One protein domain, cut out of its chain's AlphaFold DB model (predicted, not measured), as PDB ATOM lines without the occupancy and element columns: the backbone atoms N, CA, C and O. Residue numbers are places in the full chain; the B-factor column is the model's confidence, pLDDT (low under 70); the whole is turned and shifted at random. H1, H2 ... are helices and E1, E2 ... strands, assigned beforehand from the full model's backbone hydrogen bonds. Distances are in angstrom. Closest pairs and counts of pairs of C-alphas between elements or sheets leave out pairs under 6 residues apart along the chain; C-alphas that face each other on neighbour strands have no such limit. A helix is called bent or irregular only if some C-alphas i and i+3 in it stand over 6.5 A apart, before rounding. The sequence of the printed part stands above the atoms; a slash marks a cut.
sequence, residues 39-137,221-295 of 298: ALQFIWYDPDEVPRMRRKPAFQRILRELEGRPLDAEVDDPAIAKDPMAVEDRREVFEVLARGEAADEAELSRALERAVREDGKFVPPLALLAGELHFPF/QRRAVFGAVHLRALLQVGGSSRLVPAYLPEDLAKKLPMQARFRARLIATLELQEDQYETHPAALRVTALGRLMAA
ATOM      1  N   ALA A  39       4.345 -40.390  -6.493       90.12
ATOM      2  CA  ALA A  39       3.883 -39.536  -5.410       90.12
ATOM      3  C   ALA A  39       4.483 -40.011  -4.078       90.12
ATOM      4  O   ALA A  39       4.426 -41.203  -3.765       90.12
ATOM      5  N   LEU A  40       5.044 -39.094  -3.287       93.50
ATOM      6  CA  LEU A  40       5.552 -39.389  -1.947       93.50
ATOM      7  C   LEU A  40       4.499 -39.027  -0.893       93.50
ATOM      8  O   LEU A  40       4.107 -37.874  -0.763       93.50
ATOM      9  N   GLN A  41       4.082 -40.014  -0.109       93.69
ATOM     10  CA  GLN A  41       3.202 -39.857   1.042       93.69
ATOM     11  C   GLN A  41       4.025 -39.894   2.332       93.69
ATOM     12  O   GLN A  41       4.697 -40.887   2.614       93.69
ATOM     13  N   PHE A  42       3.950 -38.842   3.143       94.69
ATOM     14  CA  PHE A  42       4.576 -38.812   4.464       94.69
ATOM     15  C   PHE A  42       3.875 -39.767   5.441       94.69
ATOM     16  O   PHE A  42       2.646 -39.764   5.516       94.69
ATOM     17  N   ILE A  43       4.634 -40.563   6.203       95.50
ATOM     18  CA  ILE A  43       4.075 -41.472   7.218       95.50
ATOM     19  C   ILE A  43       4.421 -40.983   8.624       95.50
ATOM     20  O   ILE A  43       3.531 -40.854   9.468       95.50
ATOM     21  N   TRP A  44       5.706 -40.763   8.903       96.69
ATOM     22  CA  TRP A  44       6.172 -40.490  10.262       96.69
ATOM     23  C   TRP A  44       7.617 -39.983  10.296       96.69
ATOM     24  O   TRP A  44       8.391 -40.248   9.376       96.69
ATOM     25  N   TYR A  45       7.976 -39.309  11.389       97.06
ATOM     26  CA  TYR A  45       9.342 -38.956  11.760       97.06
ATOM     27  C   TYR A  45       9.523 -38.956  13.282       97.06
ATOM     28  O   TYR A  45       8.548 -38.814  14.024       97.06
ATOM     29  N   ASP A  46      10.773 -39.100  13.705       96.06
ATOM     30  CA  ASP A  46      11.252 -38.958  15.072       96.06
ATOM     31  C   ASP A  46      11.690 -37.501  15.322       96.06
ATOM     32  O   ASP A  46      12.689 -37.066  14.731       96.06
ATOM     33  N   PRO A  47      10.968 -36.728  16.158       94.56
ATOM     34  CA  PRO A  47      11.326 -35.343  16.463       94.56
ATOM     35  C   PRO A  47      12.726 -35.195  17.070       94.56
ATOM     36  O   PRO A  47      13.427 -34.227  16.769       94.56
ATOM     37  N   ASP A  48      13.179 -36.177  17.853       94.62
ATOM     38  CA  ASP A  48      14.463 -36.105  18.559       94.62
ATOM     39  C   ASP A  48      15.663 -36.189  17.596       94.62
ATOM     40  O   ASP A  48      16.772 -35.745  17.905       94.62
ATOM     41  N   GLU A  49      15.445 -36.699  16.381       95.50
ATOM     42  CA  GLU A  49      16.478 -36.847  15.353       95.50
ATOM     43  C   GLU A  49      16.543 -35.659  14.381       95.50
ATOM     44  O   GLU A  49      17.516 -35.526  13.628       95.50
ATOM     45  N   VAL A  50      15.570 -34.742  14.421       95.69
ATOM     46  CA  VAL A  50      15.530 -33.563  13.538       95.69
ATOM     47  C   VAL A  50      16.770 -32.669  13.695       95.69
ATOM     48  O   VAL A  50      17.378 -32.317  12.677       95.69
ATOM     49  N   PRO A  51      17.268 -32.352  14.913       95.88
ATOM     50  CA  PRO A  51      18.494 -31.565  15.063       95.88
ATOM     51  C   PRO A  51      19.709 -32.198  14.371       95.88
ATOM     52  O   PRO A  51      20.596 -31.499  13.875       95.88
ATOM     53  N   ARG A  52      19.764 -33.531  14.310       95.31
ATOM     54  CA  ARG A  52      20.837 -34.266  13.635       95.31
ATOM     55  C   ARG A  52      20.660 -34.266  12.118       95.31
ATOM     56  O   ARG A  52      21.658 -34.126  11.409       95.31
ATOM     57  N   MET A  53      19.421 -34.346  11.624       95.62
ATOM     58  CA  MET A  53      19.094 -34.157  10.205       95.62
ATOM     59  C   MET A  53      19.546 -32.770   9.717       95.62
ATOM     60  O   MET A  53      20.289 -32.687   8.739       95.62
ATOM     61  N   ARG A  54      19.220 -31.701  10.459       95.69
ATOM     62  CA  ARG A  54      19.629 -30.309  10.168       95.69
ATOM     63  C   ARG A  54      21.151 -30.104  10.127       95.69
ATOM     64  O   ARG A  54      21.652 -29.235   9.415       95.69
ATOM     65  N   ARG A  55      21.923 -30.907  10.868       95.31
ATOM     66  CA  ARG A  55      23.400 -30.851  10.879       95.31
ATOM     67  C   ARG A  55      24.055 -31.595   9.715       95.31
ATOM     68  O   ARG A  55      25.252 -31.419   9.498       95.31
ATOM     69  N   LYS A  56      23.324 -32.434   8.974       94.50
ATOM     70  CA  LYS A  56      23.899 -33.202   7.862       94.50
ATOM     71  C   LYS A  56      24.097 -32.283   6.644       94.50
ATOM     72  O   LYS A  56      23.106 -31.797   6.099       94.50
ATOM     73  N   PRO A  57      25.332 -32.104   6.130       93.31
ATOM     74  CA  PRO A  57      25.599 -31.158   5.038       93.31
ATOM     75  C   PRO A  57      24.774 -31.412   3.768       93.31
ATOM     76  O   PRO A  57      24.305 -30.473   3.130       93.31
ATOM     77  N   ALA A  58      24.538 -32.685   3.435       92.31
ATOM     78  CA  ALA A  58      23.715 -33.071   2.288       92.31
ATOM     79  C   ALA A  58      22.262 -32.571   2.402       92.31
ATOM     80  O   ALA A  58      21.640 -32.258   1.392       92.31
ATOM     81  N   PHE A  59      21.724 -32.464   3.621       95.38
ATOM     82  CA  PHE A  59      20.353 -32.009   3.859       95.38
ATOM     83  C   PHE A  59      20.281 -30.483   3.962       95.38
ATOM     84  O   PHE A  59      19.343 -29.885   3.451       95.38
ATOM     85  N   GLN A  60      21.312 -29.826   4.503       94.38
ATOM     86  CA  GLN A  60      21.367 -28.361   4.634       94.38
ATOM     87  C   GLN A  60      21.195 -27.604   3.315       94.38
ATOM     88  O   GLN A  60      20.703 -26.479   3.305       94.38
ATOM     89  N   ARG A  61      21.614 -28.182   2.184       92.50
ATOM     90  CA  ARG A  61      21.333 -27.584   0.872       92.50
ATOM     91  C   ARG A  61      19.827 -27.519   0.601       92.50
ATOM     92  O   ARG A  61      19.338 -26.477   0.190       92.50
ATOM     93  N   ILE A  62      19.119 -28.610   0.868       93.00
ATOM     94  CA  ILE A  62      17.678 -28.742   0.640       93.00
ATOM     95  C   ILE A  62      16.911 -27.809   1.578       93.00
ATOM     96  O   ILE A  62      16.025 -27.093   1.128       93.00
ATOM     97  N   LEU A  63      17.302 -27.774   2.855       93.69
ATOM     98  CA  LEU A  63      16.655 -26.940   3.871       93.69
ATOM     99  C   LEU A  63      16.800 -25.441   3.564       93.69
ATOM    100  O   LEU A  63      15.811 -24.720   3.573       93.69
ATOM    101  N   ARG A  64      17.990 -24.983   3.153       92.38
ATOM    102  CA  ARG A  64      18.186 -23.583   2.728       92.38
ATOM    103  C   ARG A  64      17.340 -23.201   1.513       92.38
ATOM    104  O   ARG A  64      16.878 -22.072   1.403       92.38
ATOM    105  N   GLU A  65      17.146 -24.126   0.576       89.56
ATOM    106  CA  GLU A  65      16.269 -23.899  -0.579       89.56
ATOM    107  C   GLU A  65      14.778 -23.892  -0.187       89.56
ATOM    108  O   GLU A  65      13.972 -23.263  -0.874       89.56
ATOM    109  N   LEU A  66      14.408 -24.577   0.900       89.25
ATOM    110  CA  LEU A  66      13.050 -24.631   1.445       89.25
ATOM    111  C   LEU A  66      12.676 -23.362   2.225       89.25
ATOM    112  O   LEU A  66      11.539 -22.909   2.113       89.25
ATOM    113  N   GLU A  67      13.616 -22.763   2.964       85.88
ATOM    114  CA  GLU A  67      13.415 -21.505   3.711       85.88
ATOM    115  C   GLU A  67      12.880 -20.371   2.820       85.88
ATOM    116  O   GLU A  67      12.064 -19.561   3.251       85.88
ATOM    117  N   GLY A  68      13.294 -20.335   1.548       79.06
ATOM    118  CA  GLY A  68      12.832 -19.342   0.574       79.06
ATOM    119  C   GLY A  68      11.444 -19.609  -0.021       79.06
ATOM    120  O   GLY A  68      10.965 -18.796  -0.813       79.06
ATOM    121  N   ARG A  69      10.799 -20.739   0.300       81.56
ATOM    122  CA  ARG A  69       9.481 -21.109  -0.236       81.56
ATOM    123  C   ARG A  69       8.369 -20.755   0.750       81.56
ATOM    124  O   ARG A  69       8.541 -20.993   1.948       81.56
ATOM    125  N   PRO A  70       7.210 -20.267   0.272       73.38
ATOM    126  CA  PRO A  70       6.053 -20.062   1.133       73.38
ATOM    127  C   PRO A  70       5.586 -21.391   1.744       73.38
ATOM    128  O   PRO A  70       5.813 -22.460   1.170       73.38
ATOM    129  N   LEU A  71       4.958 -21.311   2.918       72.06
ATOM    130  CA  LEU A  71       4.275 -22.450   3.529       72.06
ATOM    131  C   LEU A  71       3.127 -22.892   2.618       72.06
ATOM    132  O   LEU A  71       2.381 -22.054   2.104       72.06
ATOM    133  N   ASP A  72       3.006 -24.195   2.411       69.62
ATOM    134  CA  ASP A  72       1.877 -24.777   1.699       69.62
ATOM    135  C   ASP A  72       0.706 -24.903   2.678       69.62
ATOM    136  O   ASP A  72       0.787 -25.640   3.655       69.62
ATOM    137  N   ALA A  73      -0.391 -24.186   2.435       61.75
ATOM    138  CA  ALA A  73      -1.533 -24.173   3.345       61.75
ATOM    139  C   ALA A  73      -2.209 -25.549   3.522       61.75
ATOM    140  O   ALA A  73      -2.915 -25.731   4.506       61.75
ATOM    141  N   GLU A  74      -2.011 -26.510   2.611       63.34
ATOM    142  CA  GLU A  74      -2.581 -27.863   2.728       63.34
ATOM    143  C   GLU A  74      -1.654 -28.840   3.471       63.34
ATOM    144  O   GLU A  74      -2.121 -29.798   4.093       63.34
ATOM    145  N   VAL A  75      -0.337 -28.615   3.415       59.41
ATOM    146  CA  VAL A  75       0.684 -29.518   3.984       59.41
ATOM    147  C   VAL A  75       1.246 -28.986   5.306       59.41
ATOM    148  O   VAL A  75       1.509 -29.769   6.224       59.41
ATOM    149  N   ASP A  76       1.361 -27.665   5.412       59.06
ATOM    150  CA  ASP A  76       2.008 -26.910   6.483       59.06
ATOM    151  C   ASP A  76       0.987 -26.144   7.352       59.06
ATOM    152  O   ASP A  76       1.333 -25.135   7.965       59.06
ATOM    153  N   ASP A  77      -0.280 -26.578   7.395       55.91
ATOM    154  CA  ASP A  77      -1.338 -25.872   8.129       55.91
ATOM    155  C   ASP A  77      -1.036 -25.819   9.648       55.91
ATOM    156  O   ASP A  77      -1.067 -26.857  10.329       55.91
ATOM    157  N   PRO A  78      -0.801 -24.624  10.225       52.44
ATOM    158  CA  PRO A  78      -0.586 -24.456  11.660       52.44
ATOM    159  C   PRO A  78      -1.829 -24.779  12.506       52.44
ATOM    160  O   PRO A  78      -1.720 -24.881  13.724       52.44
ATOM    161  N   ALA A  79      -3.006 -24.977  11.904       53.72
ATOM    162  CA  ALA A  79      -4.182 -25.499  12.598       53.72
ATOM    163  C   ALA A  79      -4.138 -27.030  12.800       53.72
ATOM    164  O   ALA A  79      -4.842 -27.548  13.670       53.72
ATOM    165  N   ILE A  80      -3.307 -27.763  12.043       53.56
ATOM    166  CA  ILE A  80      -3.169 -29.229  12.140       53.56
ATOM    167  C   ILE A  80      -2.231 -29.637  13.288       53.56
ATOM    168  O   ILE A  80      -2.411 -30.707  13.878       53.56
ATOM    169  N   ALA A  81      -1.263 -28.794  13.662       54.78
ATOM    170  CA  ALA A  81      -0.372 -29.039  14.794       54.78
ATOM    171  C   ALA A  81      -0.409 -27.874  15.789       54.78
ATOM    172  O   ALA A  81      -0.198 -26.725  15.431       54.78
ATOM    173  N   LYS A  82      -0.621 -28.184  17.076       59.44
ATOM    174  CA  LYS A  82      -0.662 -27.183  18.161       59.44
ATOM    175  C   LYS A  82       0.670 -26.448  18.374       59.44
ATOM    176  O   LYS A  82       0.685 -25.438  19.069       59.44
ATOM    177  N   ASP A  83       1.759 -26.983  17.826       73.56
ATOM    178  CA  ASP A  83       3.117 -26.467  17.961       73.56
ATOM    179  C   ASP A  83       3.667 -26.068  16.577       73.56
ATOM    180  O   ASP A  83       3.863 -26.951  15.734       73.56
ATOM    181  N   PRO A  84       3.931 -24.771  16.331       74.69
ATOM    182  CA  PRO A  84       4.554 -24.290  15.098       74.69
ATOM    183  C   PRO A  84       5.880 -24.983  14.764       74.69
ATOM    184  O   PRO A  84       6.168 -25.212  13.591       74.69
ATOM    185  N   MET A  85       6.662 -25.373  15.775       80.25
ATOM    186  CA  MET A  85       7.943 -26.050  15.568       80.25
ATOM    187  C   MET A  85       7.746 -27.450  14.973       80.25
ATOM    188  O   MET A  85       8.499 -27.872  14.102       80.25
ATOM    189  N   ALA A  86       6.670 -28.144  15.356       82.94
ATOM    190  CA  ALA A  86       6.329 -29.445  14.786       82.94
ATOM    191  C   ALA A  86       5.875 -29.349  13.315       82.94
ATOM    192  O   ALA A  86       6.077 -30.293  12.550       82.94
ATOM    193  N   VAL A  87       5.276 -28.222  12.906       84.88
ATOM    194  CA  VAL A  87       4.940 -27.958  11.494       84.88
ATOM    195  C   VAL A  87       6.218 -27.804  10.676       84.88
ATOM    196  O   VAL A  87       6.374 -28.465   9.651       84.88
ATOM    197  N   GLU A  88       7.148 -26.980  11.157       88.06
ATOM    198  CA  GLU A  88       8.435 -26.746  10.502       88.06
ATOM    199  C   GLU A  88       9.268 -28.032  10.415       88.06
ATOM    200  O   GLU A  88       9.701 -28.408   9.327       88.06
ATOM    201  N   ASP A  89       9.399 -28.770  11.520       92.81
ATOM    202  CA  ASP A  89      10.101 -30.055  11.555       92.81
ATOM    203  C   ASP A  89       9.520 -31.041  10.531       92.81
ATOM    204  O   ASP A  89      10.253 -31.654   9.752       92.81
ATOM    205  N   ARG A  90       8.188 -31.180  10.482       92.12
ATOM    206  CA  ARG A  90       7.525 -32.062   9.516       92.12
ATOM    207  C   ARG A  90       7.812 -31.633   8.078       92.12
ATOM    208  O   ARG A  90       8.108 -32.497   7.250       92.12
ATOM    209  N   ARG A  91       7.724 -30.333   7.781       91.94
ATOM    210  CA  ARG A  91       7.977 -29.758   6.452       91.94
ATOM    211  C   ARG A  91       9.408 -30.025   5.994       91.94
ATOM    212  O   ARG A  91       9.623 -30.518   4.888       91.94
ATOM    213  N   GLU A  92      10.381 -29.769   6.863       94.44
ATOM    214  CA  GLU A  92      11.796 -30.019   6.592       94.44
ATOM    215  C   GLU A  92      12.079 -31.497   6.320       94.44
ATOM    216  O   GLU A  92      12.694 -31.844   5.307       94.44
ATOM    217  N   VAL A  93      11.611 -32.387   7.200       96.69
ATOM    218  CA  VAL A  93      11.828 -33.831   7.047       96.69
ATOM    219  C   VAL A  93      11.161 -34.340   5.774       96.69
ATOM    220  O   VAL A  93      11.742 -35.159   5.054       96.69
ATOM    221  N   PHE A  94       9.959 -33.852   5.463       95.69
ATOM    222  CA  PHE A  94       9.255 -34.248   4.254       95.69
ATOM    223  C   PHE A  94       9.983 -33.785   2.986       95.69
ATOM    224  O   PHE A  94      10.154 -34.588   2.068       95.69
ATOM    225  N   GLU A  95      10.506 -32.557   2.959       95.25
ATOM    226  CA  GLU A  95      11.302 -32.047   1.836       95.25
ATOM    227  C   GLU A  95      12.609 -32.844   1.659       95.25
ATOM    228  O   GLU A  95      12.990 -33.185   0.534       95.25
ATOM    229  N   VAL A  96      13.281 -33.221   2.757       96.88
ATOM    230  CA  VAL A  96      14.473 -34.088   2.710       96.88
ATOM    231  C   VAL A  96      14.127 -35.467   2.146       96.88
ATOM    232  O   VAL A  96      14.843 -35.965   1.275       96.88
ATOM    233  N   LEU A  97      13.023 -36.077   2.587       97.12
ATOM    234  CA  LEU A  97      12.540 -37.340   2.025       97.12
ATOM    235  C   LEU A  97      12.190 -37.198   0.538       97.12
ATOM    236  O   LEU A  97      12.438 -38.124  -0.228       97.12
ATOM    237  N   ALA A  98      11.638 -36.062   0.111       95.06
ATOM    238  CA  ALA A  98      11.238 -35.826  -1.272       95.06
ATOM    239  C   ALA A  98      12.432 -35.623  -2.213       95.06
ATOM    240  O   ALA A  98      12.446 -36.179  -3.313       95.06
ATOM    241  N   ARG A  99      13.444 -34.859  -1.790       94.69
ATOM    242  CA  ARG A  99      14.484 -34.332  -2.692       94.69
ATOM    243  C   ARG A  99      15.902 -34.772  -2.384       94.69
ATOM    244  O   ARG A  99      16.776 -34.555  -3.216       94.69
ATOM    245  N   GLY A 100      16.150 -35.360  -1.217       94.44
ATOM    246  CA  GLY A 100      17.493 -35.806  -0.873       94.44
ATOM    247  C   GLY A 100      18.003 -36.882  -1.821       94.44
ATOM    248  O   GLY A 100      17.230 -37.562  -2.490       94.44
ATOM    249  N   GLU A 101      19.313 -37.062  -1.874       94.06
ATOM    250  CA  GLU A 101      19.919 -38.176  -2.600       94.06
ATOM    251  C   GLU A 101      19.895 -39.411  -1.697       94.06
ATOM    252  O   GLU A 101      20.361 -39.372  -0.555       94.06
ATOM    253  N   ALA A 102      19.248 -40.478  -2.171       94.75
ATOM    254  CA  ALA A 102      19.174 -41.734  -1.441       94.75
ATOM    255  C   ALA A 102      20.443 -42.546  -1.691       94.75
ATOM    256  O   ALA A 102      20.821 -42.737  -2.842       94.75
ATOM    257  N   ALA A 103      21.047 -43.033  -0.612       94.19
ATOM    258  CA  ALA A 103      22.230 -43.862  -0.674       94.19
ATOM    259  C   ALA A 103      21.910 -45.253  -1.237       94.19
ATOM    260  O   ALA A 103      20.859 -45.830  -0.931       94.19
ATOM    261  N   ASP A 104      22.833 -45.794  -2.027       92.75
ATOM    262  CA  ASP A 104      22.800 -47.186  -2.472       92.75
ATOM    263  C   ASP A 104      23.459 -48.150  -1.456       92.75
ATOM    264  O   ASP A 104      23.886 -47.760  -0.366       92.75
ATOM    265  N   GLU A 105      23.519 -49.446  -1.781       91.00
ATOM    266  CA  GLU A 105      24.125 -50.462  -0.905       91.00
ATOM    267  C   GLU A 105      25.643 -50.268  -0.715       91.00
ATOM    268  O   GLU A 105      26.180 -50.514   0.373       91.00
ATOM    269  N   ALA A 106      26.352 -49.808  -1.749       92.00
ATOM    270  CA  ALA A 106      27.790 -49.576  -1.670       92.00
ATOM    271  C   ALA A 106      28.089 -48.367  -0.772       92.00
ATOM    272  O   ALA A 106      29.006 -48.399   0.051       92.00
ATOM    273  N   GLU A 107      27.288 -47.313  -0.884       93.44
ATOM    274  CA  GLU A 107      27.344 -46.135  -0.027       93.44
ATOM    275  C   GLU A 107      26.949 -46.449   1.414       93.44
ATOM    276  O   GLU A 107      27.602 -45.946   2.331       93.44
ATOM    277  N   LEU A 108      25.953 -47.317   1.627       93.00
ATOM    278  CA  LEU A 108      25.593 -47.833   2.950       93.00
ATOM    279  C   LEU A 108      26.787 -48.543   3.603       93.00
ATOM    280  O   LEU A 108      27.146 -48.237   4.742       93.00
ATOM    281  N   SER A 109      27.441 -49.439   2.861       92.19
ATOM    282  CA  SER A 109      28.604 -50.198   3.342       92.19
ATOM    283  C   SER A 109      29.772 -49.268   3.691       92.19
ATOM    284  O   SER A 109      30.287 -49.301   4.807       92.19
ATOM    285  N   ARG A 110      30.108 -48.330   2.796       94.62
ATOM    286  CA  ARG A 110      31.147 -47.307   3.032       94.62
ATOM    287  C   ARG A 110      30.807 -46.355   4.177       94.62
ATOM    288  O   ARG A 110      31.705 -45.771   4.786       94.62
ATOM    289  N   ALA A 111      29.526 -46.081   4.417       94.50
ATOM    290  CA  ALA A 111      29.099 -45.265   5.547       94.50
ATOM    291  C   ALA A 111      29.331 -46.012   6.864       94.50
ATOM    292  O   ALA A 111      29.870 -45.413   7.790       94.50
ATOM    293  N   LEU A 112      29.000 -47.306   6.918       94.12
ATOM    294  CA  LEU A 112      29.230 -48.150   8.091       94.12
ATOM    295  C   LEU A 112      30.725 -48.317   8.399       94.12
ATOM    296  O   LEU A 112      31.133 -48.154   9.543       94.12
ATOM    297  N   GLU A 113      31.559 -48.554   7.386       92.75
ATOM    298  CA  GLU A 113      33.018 -48.660   7.556       92.75
ATOM    299  C   GLU A 113      33.623 -47.376   8.147       92.75
ATOM    300  O   GLU A 113      34.444 -47.429   9.058       92.75
ATOM    301  N   ARG A 114      33.172 -46.205   7.678       94.44
ATOM    302  CA  ARG A 114      33.630 -44.893   8.175       94.44
ATOM    303  C   ARG A 114      32.999 -44.473   9.504       94.44
ATOM    304  O   ARG A 114      33.374 -43.432  10.049       94.44
ATOM    305  N   ALA A 115      32.015 -45.222   9.999       95.00
ATOM    306  CA  ALA A 115      31.361 -44.942  11.271       95.00
ATOM    307  C   ALA A 115      32.286 -45.223  12.459       95.00
ATOM    308  O   ALA A 115      32.167 -44.570  13.496       95.00
ATOM    309  N   VAL A 116      33.216 -46.169  12.295       94.38
ATOM    310  CA  VAL A 116      34.274 -46.441  13.264       94.38
ATOM    311  C   VAL A 116      35.400 -45.439  13.030       94.38
ATOM    312  O   VAL A 116      36.038 -45.412  11.980       94.38
ATOM    313  N   ARG A 117      35.600 -44.557  14.003       91.88
ATOM    314  CA  ARG A 117      36.654 -43.542  13.983       91.88
ATOM    315  C   ARG A 117      38.022 -44.182  14.222       91.88
ATOM    316  O   ARG A 117      38.117 -45.306  14.704       91.88
ATOM    317  N   GLU A 118      39.087 -43.436  13.935       92.12
ATOM    318  CA  GLU A 118      40.471 -43.882  14.177       92.12
ATOM    319  C   GLU A 118      40.736 -44.232  15.652       92.12
ATOM    320  O   GLU A 118      41.560 -45.091  15.945       92.12
ATOM    321  N   ASP A 119      39.998 -43.615  16.581       93.19
ATOM    322  CA  ASP A 119      40.049 -43.912  18.018       93.19
ATOM    323  C   ASP A 119      39.173 -45.114  18.434       93.19
ATOM    324  O   ASP A 119      38.989 -45.367  19.625       93.19
ATOM    325  N   GLY A 120      38.614 -45.844  17.464       92.81
ATOM    326  CA  GLY A 120      37.760 -47.013  17.668       92.81
ATOM    327  C   GLY A 120      36.323 -46.689  18.073       92.81
ATOM    328  O   GLY A 120      35.515 -47.606  18.221       92.81
ATOM    329  N   LYS A 121      35.958 -45.410  18.244       96.00
ATOM    330  CA  LYS A 121      34.586 -45.046  18.609       96.00
ATOM    331  C   LYS A 121      33.657 -45.201  17.418       96.00
ATOM    332  O   LYS A 121      33.911 -44.670  16.339       96.00
ATOM    333  N   PHE A 122      32.533 -45.864  17.650       95.31
ATOM    334  CA  PHE A 122      31.448 -45.917  16.686       95.31
ATOM    335  C   PHE A 122      30.583 -44.662  16.813       95.31
ATOM    336  O   PHE A 122      30.042 -44.364  17.877       95.31
ATOM    337  N   VAL A 123      30.463 -43.912  15.718       95.56
ATOM    338  CA  VAL A 123      29.517 -42.804  15.593       95.56
ATOM    339  C   VAL A 123      28.533 -43.181  14.494       95.56
ATOM    340  O   VAL A 123      28.909 -43.112  13.319       95.56
ATOM    341  N   PRO A 124      27.287 -43.543  14.844       95.94
ATOM    342  CA  PRO A 124      26.311 -43.983  13.863       95.94
ATOM    343  C   PRO A 124      26.138 -42.908  12.771       95.94
ATOM    344  O   PRO A 124      25.970 -41.723  13.091       95.94
ATOM    345  N   PRO A 125      26.219 -43.234  11.473       95.88
ATOM    346  CA  PRO A 125      25.920 -42.278  10.422       95.88
ATOM    347  C   PRO A 125      24.413 -42.185  10.194       95.88
ATOM    348  O   PRO A 125      23.688 -43.169  10.269       95.88
ATOM    349  N   LEU A 126      23.934 -40.988   9.868       96.50
ATOM    350  CA  LEU A 126      22.568 -40.784   9.390       96.50
ATOM    351  C   LEU A 126      22.557 -40.912   7.862       96.50
ATOM    352  O   LEU A 126      23.372 -40.253   7.212       96.50
ATOM    353  N   ALA A 127      21.652 -41.686   7.268       96.19
ATOM    354  CA  ALA A 127      21.522 -41.822   5.814       96.19
ATOM    355  C   ALA A 127      20.065 -41.707   5.353       96.19
ATOM    356  O   ALA A 127      19.145 -42.070   6.080       96.19
ATOM    357  N   LEU A 128      19.876 -41.204   4.133       97.62
ATOM    358  CA  LEU A 128      18.617 -41.294   3.401       97.62
ATOM    359  C   LEU A 128      18.711 -42.509   2.484       97.62
ATOM    360  O   LEU A 128      19.706 -42.654   1.785       97.62
ATOM    361  N   LEU A 129      17.701 -43.366   2.483       96.81
ATOM    362  CA  LEU A 129      17.654 -44.599   1.703       96.81
ATOM    363  C   LEU A 129      16.341 -44.660   0.923       96.81
ATOM    364  O   LEU A 129      15.322 -44.104   1.346       96.81
ATOM    365  N   ALA A 130      16.362 -45.344  -0.215       96.19
ATOM    366  CA  ALA A 130      15.181 -45.609  -1.024       96.19
ATOM    367  C   ALA A 130      15.179 -47.073  -1.470       96.19
ATOM    368  O   ALA A 130      16.214 -47.633  -1.838       96.19
ATOM    369  N   GLY A 131      14.012 -47.703  -1.421       95.31
ATOM    370  CA  GLY A 131      13.918 -49.135  -1.667       95.31
ATOM    371  C   GLY A 131      12.525 -49.693  -1.447       95.31
ATOM    372  O   GLY A 131      11.560 -48.943  -1.291       95.31
ATOM    373  N   GLU A 132      12.424 -51.017  -1.432       96.19
ATOM    374  CA  GLU A 132      11.200 -51.719  -1.047       96.19
ATOM    375  C   GLU A 132      11.297 -52.164   0.413       96.19
ATOM    376  O   GLU A 132      12.193 -52.921   0.793       96.19
ATOM    377  N   LEU A 133      10.388 -51.655   1.245       97.00
ATOM    378  CA  LEU A 133      10.304 -51.999   2.655       97.00
ATOM    379  C   LEU A 133       9.319 -53.155   2.822       97.00
ATOM    380  O   LEU A 133       8.165 -53.044   2.414       97.00
ATOM    381  N   HIS A 134       9.780 -54.240   3.431       96.88
ATOM    382  CA  HIS A 134       9.016 -55.451   3.702       96.88
ATOM    383  C   HIS A 134       8.769 -55.586   5.201       96.88
ATOM    384  O   HIS A 134       9.688 -55.393   5.992       96.88
ATOM    385  N   PHE A 135       7.561 -55.974   5.591       97.50
ATOM    386  CA  PHE A 135       7.177 -56.216   6.978       97.50
ATOM    387  C   PHE A 135       6.835 -57.693   7.163       97.50
ATOM    388  O   PHE A 135       5.682 -58.085   6.962       97.50
ATOM    389  N   PRO A 136       7.820 -58.531   7.528       96.88
ATOM    390  CA  PRO A 136       7.552 -59.905   7.914       96.88
ATOM    391  C   PRO A 136       6.509 -59.963   9.035       96.88
ATOM    392  O   PRO A 136       6.518 -59.148   9.961       96.88
ATOM    393  N   PHE A 137       5.609 -60.939   8.953       97.69
ATOM    394  CA  PHE A 137       4.642 -61.211  10.012       97.69
ATOM    395  C   PHE A 137       5.222 -62.169  11.047       97.69
ATOM    396  O   PHE A 137       6.106 -62.970  10.731       97.69
ATOM    397  N   GLN A 221       6.407 -58.814  12.816       97.31
ATOM    398  CA  GLN A 221       7.501 -59.228  13.688       97.31
ATOM    399  C   GLN A 221       7.945 -58.071  14.581       97.31
ATOM    400  O   GLN A 221       8.065 -56.924  14.143       97.31
ATOM    401  N   ARG A 222       8.226 -58.397  15.841       96.88
ATOM    402  CA  ARG A 222       8.746 -57.465  16.841       96.88
ATOM    403  C   ARG A 222      10.069 -57.966  17.393       96.88
ATOM    404  O   ARG A 222      10.263 -59.175  17.537       96.88
ATOM    405  N   ARG A 223      10.977 -57.046  17.706       96.62
ATOM    406  CA  ARG A 223      12.263 -57.337  18.354       96.62
ATOM    407  C   ARG A 223      12.543 -56.298  19.432       96.62
ATOM    408  O   ARG A 223      12.239 -55.123  19.247       96.62
ATOM    409  N   ALA A 224      13.099 -56.743  20.554       96.25
ATOM    410  CA  ALA A 224      13.609 -55.856  21.590       96.25
ATOM    411  C   ALA A 224      15.057 -55.493  21.235       96.25
ATOM    412  O   ALA A 224      15.953 -56.313  21.401       96.25
ATOM    413  N   VAL A 225      15.250 -54.296  20.694       95.88
ATOM    414  CA  VAL A 225      16.527 -53.773  20.186       95.88
ATOM    415  C   VAL A 225      16.649 -52.302  20.558       95.88
ATOM    416  O   VAL A 225      15.630 -51.637  20.754       95.88
ATOM    417  N   PHE A 226      17.870 -51.780  20.695       94.19
ATOM    418  CA  PHE A 226      18.081 -50.376  21.083       94.19
ATOM    419  C   PHE A 226      17.360 -49.979  22.391       94.19
ATOM    420  O   PHE A 226      16.931 -48.841  22.561       94.19
ATOM    421  N   GLY A 227      17.173 -50.936  23.308       94.19
ATOM    422  CA  GLY A 227      16.502 -50.722  24.596       94.19
ATOM    423  C   GLY A 227      14.967 -50.660  24.563       94.19
ATOM    424  O   GLY A 227      14.368 -50.419  25.610       94.19
ATOM    425  N   ALA A 228      14.314 -50.894  23.418       96.00
ATOM    426  CA  ALA A 228      12.851 -50.875  23.302       96.00
ATOM    427  C   ALA A 228      12.316 -51.908  22.294       96.00
ATOM    428  O   ALA A 228      13.056 -52.495  21.504       96.00
ATOM    429  N   VAL A 229      11.001 -52.131  22.301       97.75
ATOM    430  CA  VAL A 229      10.344 -52.987  21.305       97.75
ATOM    431  C   VAL A 229      10.169 -52.214  19.997       97.75
ATOM    432  O   VAL A 229       9.592 -51.129  19.965       97.75
ATOM    433  N   HIS A 230      10.654 -52.804  18.910       98.38
ATOM    434  CA  HIS A 230      10.568 -52.266  17.559       98.38
ATOM    435  C   HIS A 230       9.852 -53.245  16.633       98.38
ATOM    436  O   HIS A 230       9.977 -54.465  16.774       98.38
ATOM    437  N   LEU A 231       9.139 -52.711  15.641       98.12
ATOM    438  CA  LEU A 231       8.727 -53.477  14.472       98.12
ATOM    439  C   LEU A 231       9.967 -53.817  13.657       98.12
ATOM    440  O   LEU A 231      10.773 -52.935  13.350       98.12
ATOM    441  N   ARG A 232      10.083 -55.082  13.272       98.00
ATOM    442  CA  ARG A 232      11.115 -55.544  12.356       98.00
ATOM    443  C   ARG A 232      10.595 -55.455  10.927       98.00
ATOM    444  O   ARG A 232       9.566 -56.035  10.584       98.00
ATOM    445  N   ALA A 233      11.344 -54.755  10.097       98.06
ATOM    446  CA  ALA A 233      11.169 -54.679   8.662       98.06
ATOM    447  C   ALA A 233      12.482 -55.032   7.957       98.06
ATOM    448  O   ALA A 233      13.546 -55.107   8.570       98.06
ATOM    449  N   LEU A 234      12.404 -55.250   6.652       97.62
ATOM    450  CA  LEU A 234      13.537 -55.538   5.786       97.62
ATOM    451  C   LEU A 234      13.521 -54.545   4.629       97.62
ATOM    452  O   LEU A 234      12.556 -54.487   3.867       97.62
ATOM    453  N   LEU A 235      14.577 -53.747   4.506       97.38
ATOM    454  CA  LEU A 235      14.749 -52.814   3.404       97.38
ATOM    455  C   LEU A 235      15.575 -53.463   2.297       97.38
ATOM    456  O   LEU A 235      16.720 -53.858   2.509       97.38
ATOM    457  N   GLN A 236      15.008 -53.495   1.098       96.00
ATOM    458  CA  GLN A 236      15.720 -53.822  -0.126       96.00
ATOM    459  C   GLN A 236      16.160 -52.525  -0.817       96.00
ATOM    460  O   GLN A 236      15.347 -51.854  -1.460       96.00
ATOM    461  N   VAL A 237      17.428 -52.140  -0.662       92.44
ATOM    462  CA  VAL A 237      17.968 -50.879  -1.205       92.44
ATOM    463  C   VAL A 237      18.184 -51.000  -2.712       92.44
ATOM    464  O   VAL A 237      18.866 -51.918  -3.156       92.44
ATOM    465  N   GLY A 238      17.630 -50.081  -3.508       74.94
ATOM    466  CA  GLY A 238      18.007 -49.915  -4.922       74.94
ATOM    467  C   GLY A 238      17.930 -51.165  -5.819       74.94
ATOM    468  O   GLY A 238      18.678 -51.252  -6.787       74.94
ATOM    469  N   GLY A 239      17.068 -52.143  -5.512       68.06
ATOM    470  CA  GLY A 239      16.982 -53.409  -6.261       68.06
ATOM    471  C   GLY A 239      18.081 -54.431  -5.937       68.06
ATOM    472  O   GLY A 239      18.173 -55.452  -6.616       68.06
ATOM    473  N   SER A 240      18.888 -54.185  -4.900       80.62
ATOM    474  CA  SER A 240      19.827 -55.159  -4.335       80.62
ATOM    475  C   SER A 240      19.119 -56.458  -3.950       80.62
ATOM    476  O   SER A 240      17.963 -56.450  -3.535       80.62
ATOM    477  N   SER A 241      19.807 -57.595  -4.032       80.94
ATOM    478  CA  SER A 241      19.302 -58.857  -3.481       80.94
ATOM    479  C   SER A 241      19.409 -58.931  -1.955       80.94
ATOM    480  O   SER A 241      18.809 -59.817  -1.347       80.94
ATOM    481  N   ARG A 242      20.198 -58.052  -1.328       88.88
ATOM    482  CA  ARG A 242      20.457 -58.093   0.108       88.88
ATOM    483  C   ARG A 242      19.410 -57.284   0.863       88.88
ATOM    484  O   ARG A 242      19.128 -56.131   0.544       88.88
ATOM    485  N   LEU A 243      18.841 -57.907   1.888       94.44
ATOM    486  CA  LEU A 243      17.870 -57.277   2.771       94.44
ATOM    487  C   LEU A 243      18.582 -56.732   4.006       94.44
ATOM    488  O   LEU A 243      19.297 -57.461   4.693       94.44
ATOM    489  N   VAL A 244      18.375 -55.447   4.278       96.62
ATOM    490  CA  VAL A 244      18.919 -54.765   5.452       96.62
ATOM    491  C   VAL A 244      17.831 -54.710   6.529       96.62
ATOM    492  O   VAL A 244      16.744 -54.201   6.240       96.62
ATOM    493  N   PRO A 245      18.067 -55.203   7.756       97.69
ATOM    494  CA  PRO A 245      17.093 -55.101   8.830       97.69
ATOM    495  C   PRO A 245      16.852 -53.636   9.183       97.69
ATOM    496  O   PRO A 245      17.787 -52.860   9.395       97.69
ATOM    497  N   ALA A 246      15.579 -53.266   9.223       98.19
ATOM    498  CA  ALA A 246      15.104 -51.941   9.560       98.19
ATOM    499  C   ALA A 246      14.147 -52.026  10.746       98.19
ATOM    500  O   ALA A 246      13.166 -52.764  10.721       98.19
ATOM    501  N   TYR A 247      14.433 -51.251  11.780       98.44
ATOM    502  CA  TYR A 247      13.689 -51.221  13.024       98.44
ATOM    503  C   TYR A 247      12.926 -49.912  13.129       98.44
ATOM    504  O   TYR A 247      13.500 -48.826  13.009       98.44
ATOM    505  N   LEU A 248      11.617 -50.030  13.331       98.19
ATOM    506  CA  LEU A 248      10.698 -48.906  13.455       98.19
ATOM    507  C   LEU A 248      10.047 -48.940  14.841       98.19
ATOM    508  O   LEU A 248       9.818 -50.036  15.354       98.19
ATOM    509  N   PRO A 249       9.707 -47.793  15.448       97.56
ATOM    510  CA  PRO A 249       9.011 -47.788  16.734       97.56
ATOM    511  C   PRO A 249       7.718 -48.608  16.684       97.56
ATOM    512  O   PRO A 249       6.975 -48.536  15.702       97.56
ATOM    513  N   GLU A 250       7.426 -49.370  17.742       97.31
ATOM    514  CA  GLU A 250       6.253 -50.257  17.787       97.31
ATOM    515  C   GLU A 250       4.935 -49.528  17.476       97.31
ATOM    516  O   GLU A 250       4.110 -50.013  16.694       97.31
ATOM    517  N   ASP A 251       4.760 -48.322  18.023       95.81
ATOM    518  CA  ASP A 251       3.550 -47.519  17.830       95.81
ATOM    519  C   ASP A 251       3.296 -47.115  16.372       95.81
ATOM    520  O   ASP A 251       2.163 -46.771  16.007       95.81
ATOM    521  N   LEU A 252       4.311 -47.211  15.505       95.94
ATOM    522  CA  LEU A 252       4.161 -46.923  14.086       95.94
ATOM    523  C   LEU A 252       3.225 -47.916  13.381       95.94
ATOM    524  O   LEU A 252       2.642 -47.566  12.355       95.94
ATOM    525  N   ALA A 253       2.991 -49.104  13.952       95.75
ATOM    526  CA  ALA A 253       2.120 -50.134  13.376       95.75
ATOM    527  C   ALA A 253       0.724 -49.603  13.009       95.75
ATOM    528  O   ALA A 253       0.142 -50.013  12.005       95.75
ATOM    529  N   LYS A 254       0.209 -48.652  13.801       94.44
ATOM    530  CA  LYS A 254      -1.114 -48.031  13.628       94.44
ATOM    531  C   LYS A 254      -1.163 -47.044  12.452       94.44
ATOM    532  O   LYS A 254      -2.242 -46.787  11.929       94.44
ATOM    533  N   LYS A 255      -0.015 -46.494  12.041       93.56
ATOM    534  CA  LYS A 255       0.112 -45.486  10.970       93.56
ATOM    535  C   LYS A 255       0.550 -46.083   9.633       93.56
ATOM    536  O   LYS A 255       0.418 -45.430   8.602       93.56
ATOM    537  N   LEU A 256       1.091 -47.303   9.638       95.31
ATOM    538  CA  LEU A 256       1.536 -47.963   8.415       95.31
ATOM    539  C   LEU A 256       0.359 -48.210   7.459       95.31
ATOM    540  O   LEU A 256      -0.750 -48.530   7.899       95.31
ATOM    541  N   PRO A 257       0.577 -48.147   6.137       93.81
ATOM    542  CA  PRO A 257      -0.425 -48.596   5.176       93.81
ATOM    543  C   PRO A 257      -0.737 -50.081   5.397       93.81
ATOM    544  O   PRO A 257       0.101 -50.835   5.892       93.81
ATOM    545  N   MET A 258      -1.939 -50.526   5.031       93.38
ATOM    546  CA  MET A 258      -2.281 -51.954   5.017       93.38
ATOM    547  C   MET A 258      -1.627 -52.630   3.808       93.38
ATOM    548  O   MET A 258      -2.300 -53.010   2.854       93.38
ATOM    549  N   GLN A 259      -0.296 -52.710   3.817       92.88
ATOM    550  CA  GLN A 259       0.527 -53.398   2.825       92.88
ATOM    551  C   GLN A 259       1.689 -54.089   3.536       92.88
ATOM    552  O   GLN A 259       2.354 -53.468   4.363       92.88
ATOM    553  N   ALA A 260       1.945 -55.357   3.209       92.50
ATOM    554  CA  ALA A 260       3.096 -56.094   3.737       92.50
ATOM    555  C   ALA A 260       4.425 -55.630   3.114       92.50
ATOM    556  O   ALA A 260       5.488 -55.813   3.701       92.50
ATOM    557  N   ARG A 261       4.364 -55.009   1.932       95.50
ATOM    558  CA  ARG A 261       5.511 -54.430   1.233       95.50
ATOM    559  C   ARG A 261       5.121 -53.176   0.469       95.50
ATOM    560  O   ARG A 261       4.024 -53.117  -0.089       95.50
ATOM    561  N   PHE A 262       6.001 -52.184   0.435       95.56
ATOM    562  CA  PHE A 262       5.816 -50.989  -0.386       95.56
ATOM    563  C   PHE A 262       7.140 -50.279  -0.656       95.56
ATOM    564  O   PHE A 262       8.077 -50.336   0.138       95.56
ATOM    565  N   ARG A 263       7.198 -49.545  -1.772       95.88
ATOM    566  CA  ARG A 263       8.321 -48.652  -2.062       95.88
ATOM    567  C   ARG A 263       8.331 -47.497  -1.073       95.88
ATOM    568  O   ARG A 263       7.299 -46.865  -0.848       95.88
ATOM    569  N   ALA A 264       9.487 -47.203  -0.506       96.25
ATOM    570  CA  ALA A 264       9.643 -46.205   0.535       96.25
ATOM    571  C   ALA A 264      10.906 -45.372   0.332       96.25
ATOM    572  O   ALA A 264      11.878 -45.804  -0.293       96.25
ATOM    573  N   ARG A 265      10.877 -44.178   0.917       97.75
ATOM    574  CA  ARG A 265      12.054 -43.375   1.228       97.75
ATOM    575  C   ARG A 265      12.120 -43.238   2.736       97.75
ATOM    576  O   ARG A 265      11.099 -42.955   3.363       97.75
ATOM    577  N   LEU A 266      13.286 -43.460   3.321       97.94
ATOM    578  CA  LEU A 266      13.447 -43.398   4.767       97.94
ATOM    579  C   LEU A 266      14.761 -42.743   5.160       97.94
ATOM    580  O   LEU A 266      15.768 -42.907   4.477       97.94
ATOM    581  N   ILE A 267      14.736 -42.013   6.268       98.50
ATOM    582  CA  ILE A 267      15.948 -41.574   6.954       98.50
ATOM    583  C   ILE A 267      16.182 -42.569   8.081       98.50
ATOM    584  O   ILE A 267      15.248 -42.929   8.801       98.50
ATOM    585  N   ALA A 268      17.413 -43.046   8.209       98.12
ATOM    586  CA  ALA A 268      17.789 -43.971   9.261       98.12
ATOM    587  C   ALA A 268      19.154 -43.631   9.836       98.12
ATOM    588  O   ALA A 268      20.057 -43.161   9.137       98.12
ATOM    589  N   THR A 269      19.297 -43.930  11.120       97.50
ATOM    590  CA  THR A 269      20.607 -44.113  11.722       97.50
ATOM    591  C   THR A 269      21.112 -45.508  11.364       97.50
ATOM    592  O   THR A 269      20.393 -46.493  11.529       97.50
ATOM    593  N   LEU A 270      22.333 -45.577  10.844       97.06
ATOM    594  CA  LEU A 270      23.045 -46.818  10.576       97.06
ATOM    595  C   LEU A 270      23.733 -47.268  11.860       97.06
ATOM    596  O   LEU A 270      24.699 -46.650  12.300       97.06
ATOM    597  N   GLU A 271      23.235 -48.348  12.431       97.12
ATOM    598  CA  GLU A 271      23.817 -49.029  13.578       97.12
ATOM    599  C   GLU A 271      24.601 -50.262  13.102       97.12
ATOM    600  O   GLU A 271      24.418 -50.749  11.977       97.12
ATOM    601  N   LEU A 272      25.489 -50.774  13.956       95.31
ATOM    602  CA  LEU A 272      26.084 -52.099  13.760       95.31
ATOM    603  C   LEU A 272      25.006 -53.186  13.895       95.31
ATOM    604  O   LEU A 272      23.854 -52.914  14.233       95.31
ATOM    605  N   GLN A 273      25.381 -54.431  13.615       95.50
ATOM    606  CA  GLN A 273      24.507 -55.575  13.822       95.50
ATOM    607  C   GLN A 273      24.021 -55.626  15.279       95.50
ATOM    608  O   GLN A 273      24.802 -55.865  16.196       95.50
ATOM    609  N   GLU A 274      22.717 -55.428  15.457       94.12
ATOM    610  CA  GLU A 274      22.065 -55.392  16.770       94.12
ATOM    611  C   GLU A 274      21.472 -56.755  17.171       94.12
ATOM    612  O   GLU A 274      21.345 -57.070  18.349       94.12
ATOM    613  N   ASP A 275      21.138 -57.596  16.187       92.81
ATOM    614  CA  ASP A 275      20.658 -58.966  16.391       92.81
ATOM    615  C   ASP A 275      21.611 -59.943  15.689       92.81
ATOM    616  O   ASP A 275      21.817 -59.880  14.473       92.81
ATOM    617  N   GLN A 276      22.199 -60.857  16.467       93.00
ATOM    618  CA  GLN A 276      23.183 -61.839  16.001       93.00
ATOM    619  C   GLN A 276      22.644 -62.802  14.932       93.00
ATOM    620  O   GLN A 276      23.428 -63.420  14.213       93.00
ATOM    621  N   TYR A 277      21.321 -62.958  14.836       91.88
ATOM    622  CA  TYR A 277      20.674 -63.808  13.837       91.88
ATOM    623  C   TYR A 277      20.378 -63.070  12.527       91.88
ATOM    624  O   TYR A 277      19.975 -63.700  11.548       91.88
ATOM    625  N   GLU A 278      20.606 -61.755  12.469       93.44
ATOM    626  CA  GLU A 278      20.540 -61.002  11.220       93.44
ATOM    627  C   GLU A 278      21.761 -61.277  10.347       93.44
ATOM    628  O   GLU A 278      22.900 -61.266  10.793       93.44
ATOM    629  N   THR A 279      21.550 -61.478   9.049       90.88
ATOM    630  CA  THR A 279      22.661 -61.760   8.120       90.88
ATOM    631  C   THR A 279      23.393 -60.504   7.639       90.88
ATOM    632  O   THR A 279      24.410 -60.583   6.941       90.88
ATOM    633  N   HIS A 280      22.837 -59.328   7.925       93.69
ATOM    634  CA  HIS A 280      23.371 -58.054   7.471       93.69
ATOM    635  C   HIS A 280      24.191 -57.388   8.591       93.69
ATOM    636  O   HIS A 280      23.709 -57.312   9.717       93.69
ATOM    637  N   PRO A 281      25.402 -56.865   8.305       93.50
ATOM    638  CA  PRO A 281      26.274 -56.261   9.315       93.50
ATOM    639  C   PRO A 281      25.783 -54.896   9.812       93.50
ATOM    640  O   PRO A 281      26.259 -54.412  10.831       93.50
ATOM    641  N   ALA A 282      24.869 -54.261   9.076       95.06
ATOM    642  CA  ALA A 282      24.211 -53.017   9.465       95.06
ATOM    643  C   ALA A 282      22.775 -53.276   9.924       95.06
ATOM    644  O   ALA A 282      22.069 -54.059   9.279       95.06
ATOM    645  N   ALA A 283      22.336 -52.525  10.928       97.38
ATOM    646  CA  ALA A 283      20.939 -52.366  11.306       97.38
ATOM    647  C   ALA A 283      20.491 -50.918  11.062       97.38
ATOM    648  O   ALA A 283      21.221 -49.971  11.344       97.38
ATOM    649  N   LEU A 284      19.288 -50.724  10.525       98.12
ATOM    650  CA  LEU A 284      18.724 -49.394  10.298       98.12
ATOM    651  C   LEU A 284      17.754 -49.062  11.425       98.12
ATOM    652  O   LEU A 284      16.674 -49.644  11.493       98.12
ATOM    653  N   ARG A 285      18.081 -48.088  12.273       98.19
ATOM    654  CA  ARG A 285      17.088 -47.476  13.165       98.19
ATOM    655  C   ARG A 285      16.385 -46.361  12.399       98.19
ATOM    656  O   ARG A 285      16.989 -45.323  12.123       98.19
ATOM    657  N   VAL A 286      15.141 -46.599  11.990       98.38
ATOM    658  CA  VAL A 286      14.383 -45.679  11.128       98.38
ATOM    659  C   VAL A 286      13.940 -44.459  11.929       98.38
ATOM    660  O   VAL A 286      13.301 -44.596  12.967       98.38
ATOM    661  N   THR A 287      14.253 -43.269  11.419       98.12
ATOM    662  CA  THR A 287      13.964 -41.974  12.057       98.12
ATOM    663  C   THR A 287      13.012 -41.111  11.233       98.12
ATOM    664  O   THR A 287      12.421 -40.177  11.755       98.12
ATOM    665  N   ALA A 288      12.810 -41.421   9.950       98.31
ATOM    666  CA  ALA A 288      11.722 -40.866   9.152       98.31
ATOM    667  C   ALA A 288      11.303 -41.835   8.049       98.31
ATOM    668  O   ALA A 288      12.139 -42.559   7.511       98.31
ATOM    669  N   LEU A 289      10.020 -41.831   7.690       98.31
ATOM    670  CA  LEU A 289       9.447 -42.732   6.696       98.31
ATOM    671  C   LEU A 289       8.435 -42.005   5.806       98.31
ATOM    672  O   LEU A 289       7.467 -41.407   6.281       98.31
ATOM    673  N   GLY A 290       8.625 -42.145   4.498       97.12
ATOM    674  CA  GLY A 290       7.648 -41.817   3.471       97.12
ATOM    675  C   GLY A 290       7.450 -42.989   2.516       97.12
ATOM    676  O   GLY A 290       8.374 -43.753   2.231       97.12
ATOM    677  N   ARG A 291       6.234 -43.146   2.005       95.81
ATOM    678  CA  ARG A 291       5.872 -44.179   1.034       95.81
ATOM    679  C   ARG A 291       5.757 -43.591  -0.361       95.81
ATOM    680  O   ARG A 291       5.135 -42.554  -0.549       95.81
ATOM    681  N   LEU A 292       6.307 -44.292  -1.343       93.75
ATOM    682  CA  LEU A 292       6.155 -43.975  -2.755       93.75
ATOM    683  C   LEU A 292       4.945 -44.716  -3.325       93.75
ATOM    684  O   LEU A 292       4.783 -45.924  -3.137       93.75
ATOM    685  N   MET A 293       4.109 -43.987  -4.049       90.06
ATOM    686  CA  MET A 293       2.931 -44.497  -4.734       90.06
ATOM    687  C   MET A 293       2.996 -44.113  -6.209       90.06
ATOM    688  O   MET A 293       3.539 -43.069  -6.564       90.06
ATOM    689  N   ALA A 294       2.428 -44.941  -7.085       84.31
ATOM    690  CA  ALA A 294       2.132 -44.474  -8.433       84.31
ATOM    691  C   ALA A 294       1.159 -43.294  -8.316       84.31
ATOM    692  O   ALA A 294       0.175 -43.388  -7.576       84.31
ATOM    693  N   ALA A 295       1.444 -42.189  -9.008       73.12
ATOM    694  CA  ALA A 295       0.509 -41.076  -9.056       73.12
ATOM    695  C   ALA A 295      -0.839 -41.586  -9.609       73.12
ATOM    696  O   ALA A 295      -0.832 -42.348 -10.588       73.12
TER     697      ALA A 295
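AT A GLANCE: This is residues 39 to 137 and 221 to 295 of the 298 residues of an uncharacterized protein of Sorangium cellulosum (UniProt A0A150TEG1). A small closed barrel has five strands in its ring, E2, E4, E5, E7 and E6, with E1 and E3 paired onto E7 and E4. Helix H3 packs on its outside over E1, E6 and E7, H1 and H2 gather round H3, and H4 covers another part of the wall. The printed part has 174 residues, with five named helices and seven named strands in the order E1 H1 H2 H3 H4 E2 E3 E4 E5 H5 E6 E7; the class is mixed, helices and strands. The sheet is mixed, with E5 and E7 parallel and the other neighbours antiparallel. The whole is compact, with a radius of gyration of the C-alphas of 16.1 A and spans of 46 by 41 by 31 A.

HOW THE PARTS SIT: Round the barrel run E2, residues 126 to 134, E4, residues 228 to 237, E5, residues 243 to 249, E7, residues 282 to 293, E6, residues 261 to 272, and back to E2. Within hydrogen-bond range are N 134 and O 234, 2.8 A, N 233 and O 246, 2.8 A, N 247 and O 284, 2.8 A, N 285 and O 269, 2.9 A, and N 129 and O 266, 2.8 A. E1, residues 39 to 45, pairs with E7 (N 41 and O 291, 2.8 A). E3, residues 222 to 225, forms a hairpin with E4 (N 223 and O 230, 2.9 A); E3, E4 and E5 are a meander, each strand the antiparallel neighbour of the one before. H3, residues 84 to 99, is on the barrel, outside it, at a height over the sheet of 9.6 A. H1, residues 47 to 55, is irregular, with C-alphas 48 and 51 7.0 A apart; it touches H3 through residues 86 to 93 of H3 alone, closest C-alphas Val 50 and Asp 89, 6.8 A. H2, residues 57 to 67, is not on the barrel; it touches H3 through residues 92 to 99 of H3 alone, closest C-alphas Phe 59 and Val 96, 6.3 A, at a steep tilt of 61 degrees, opposite ways. H4, residues 105 to 113, lies over E6 and runs along it, at 3 degrees on the local plane; their closest C-alphas are those of Leu 112 and Leu 270, 6.8 A. H5, residues 250 to 254, is over none of the strands. Every O i to N i+4 pair is within hydrogen-bond range in H3 and H4, against 3 of 5 in H1, 5 of 7 in H2 and 0 of 1 in H5, where 2 of 2 O i to N i+3 pairs are.

IN THESE COORDINATES: E1 begins at C-alpha 39 (3.883, -39.536, -5.410), and E7, 27.0 A long, ends at C-alpha 293 (2.931, -44.497, -4.734). E4 measures 25.0 A, E6 24.2 A and H3 22.7 A.

THE WHOLE: Residues 138 to 220 are not printed; C-alphas 137 and 221 are 5.1 A apart across the cut. The links H2 to H3 and H4 to E2 are long. The pLDDT is under 70 at residues 72 to 82 and 239.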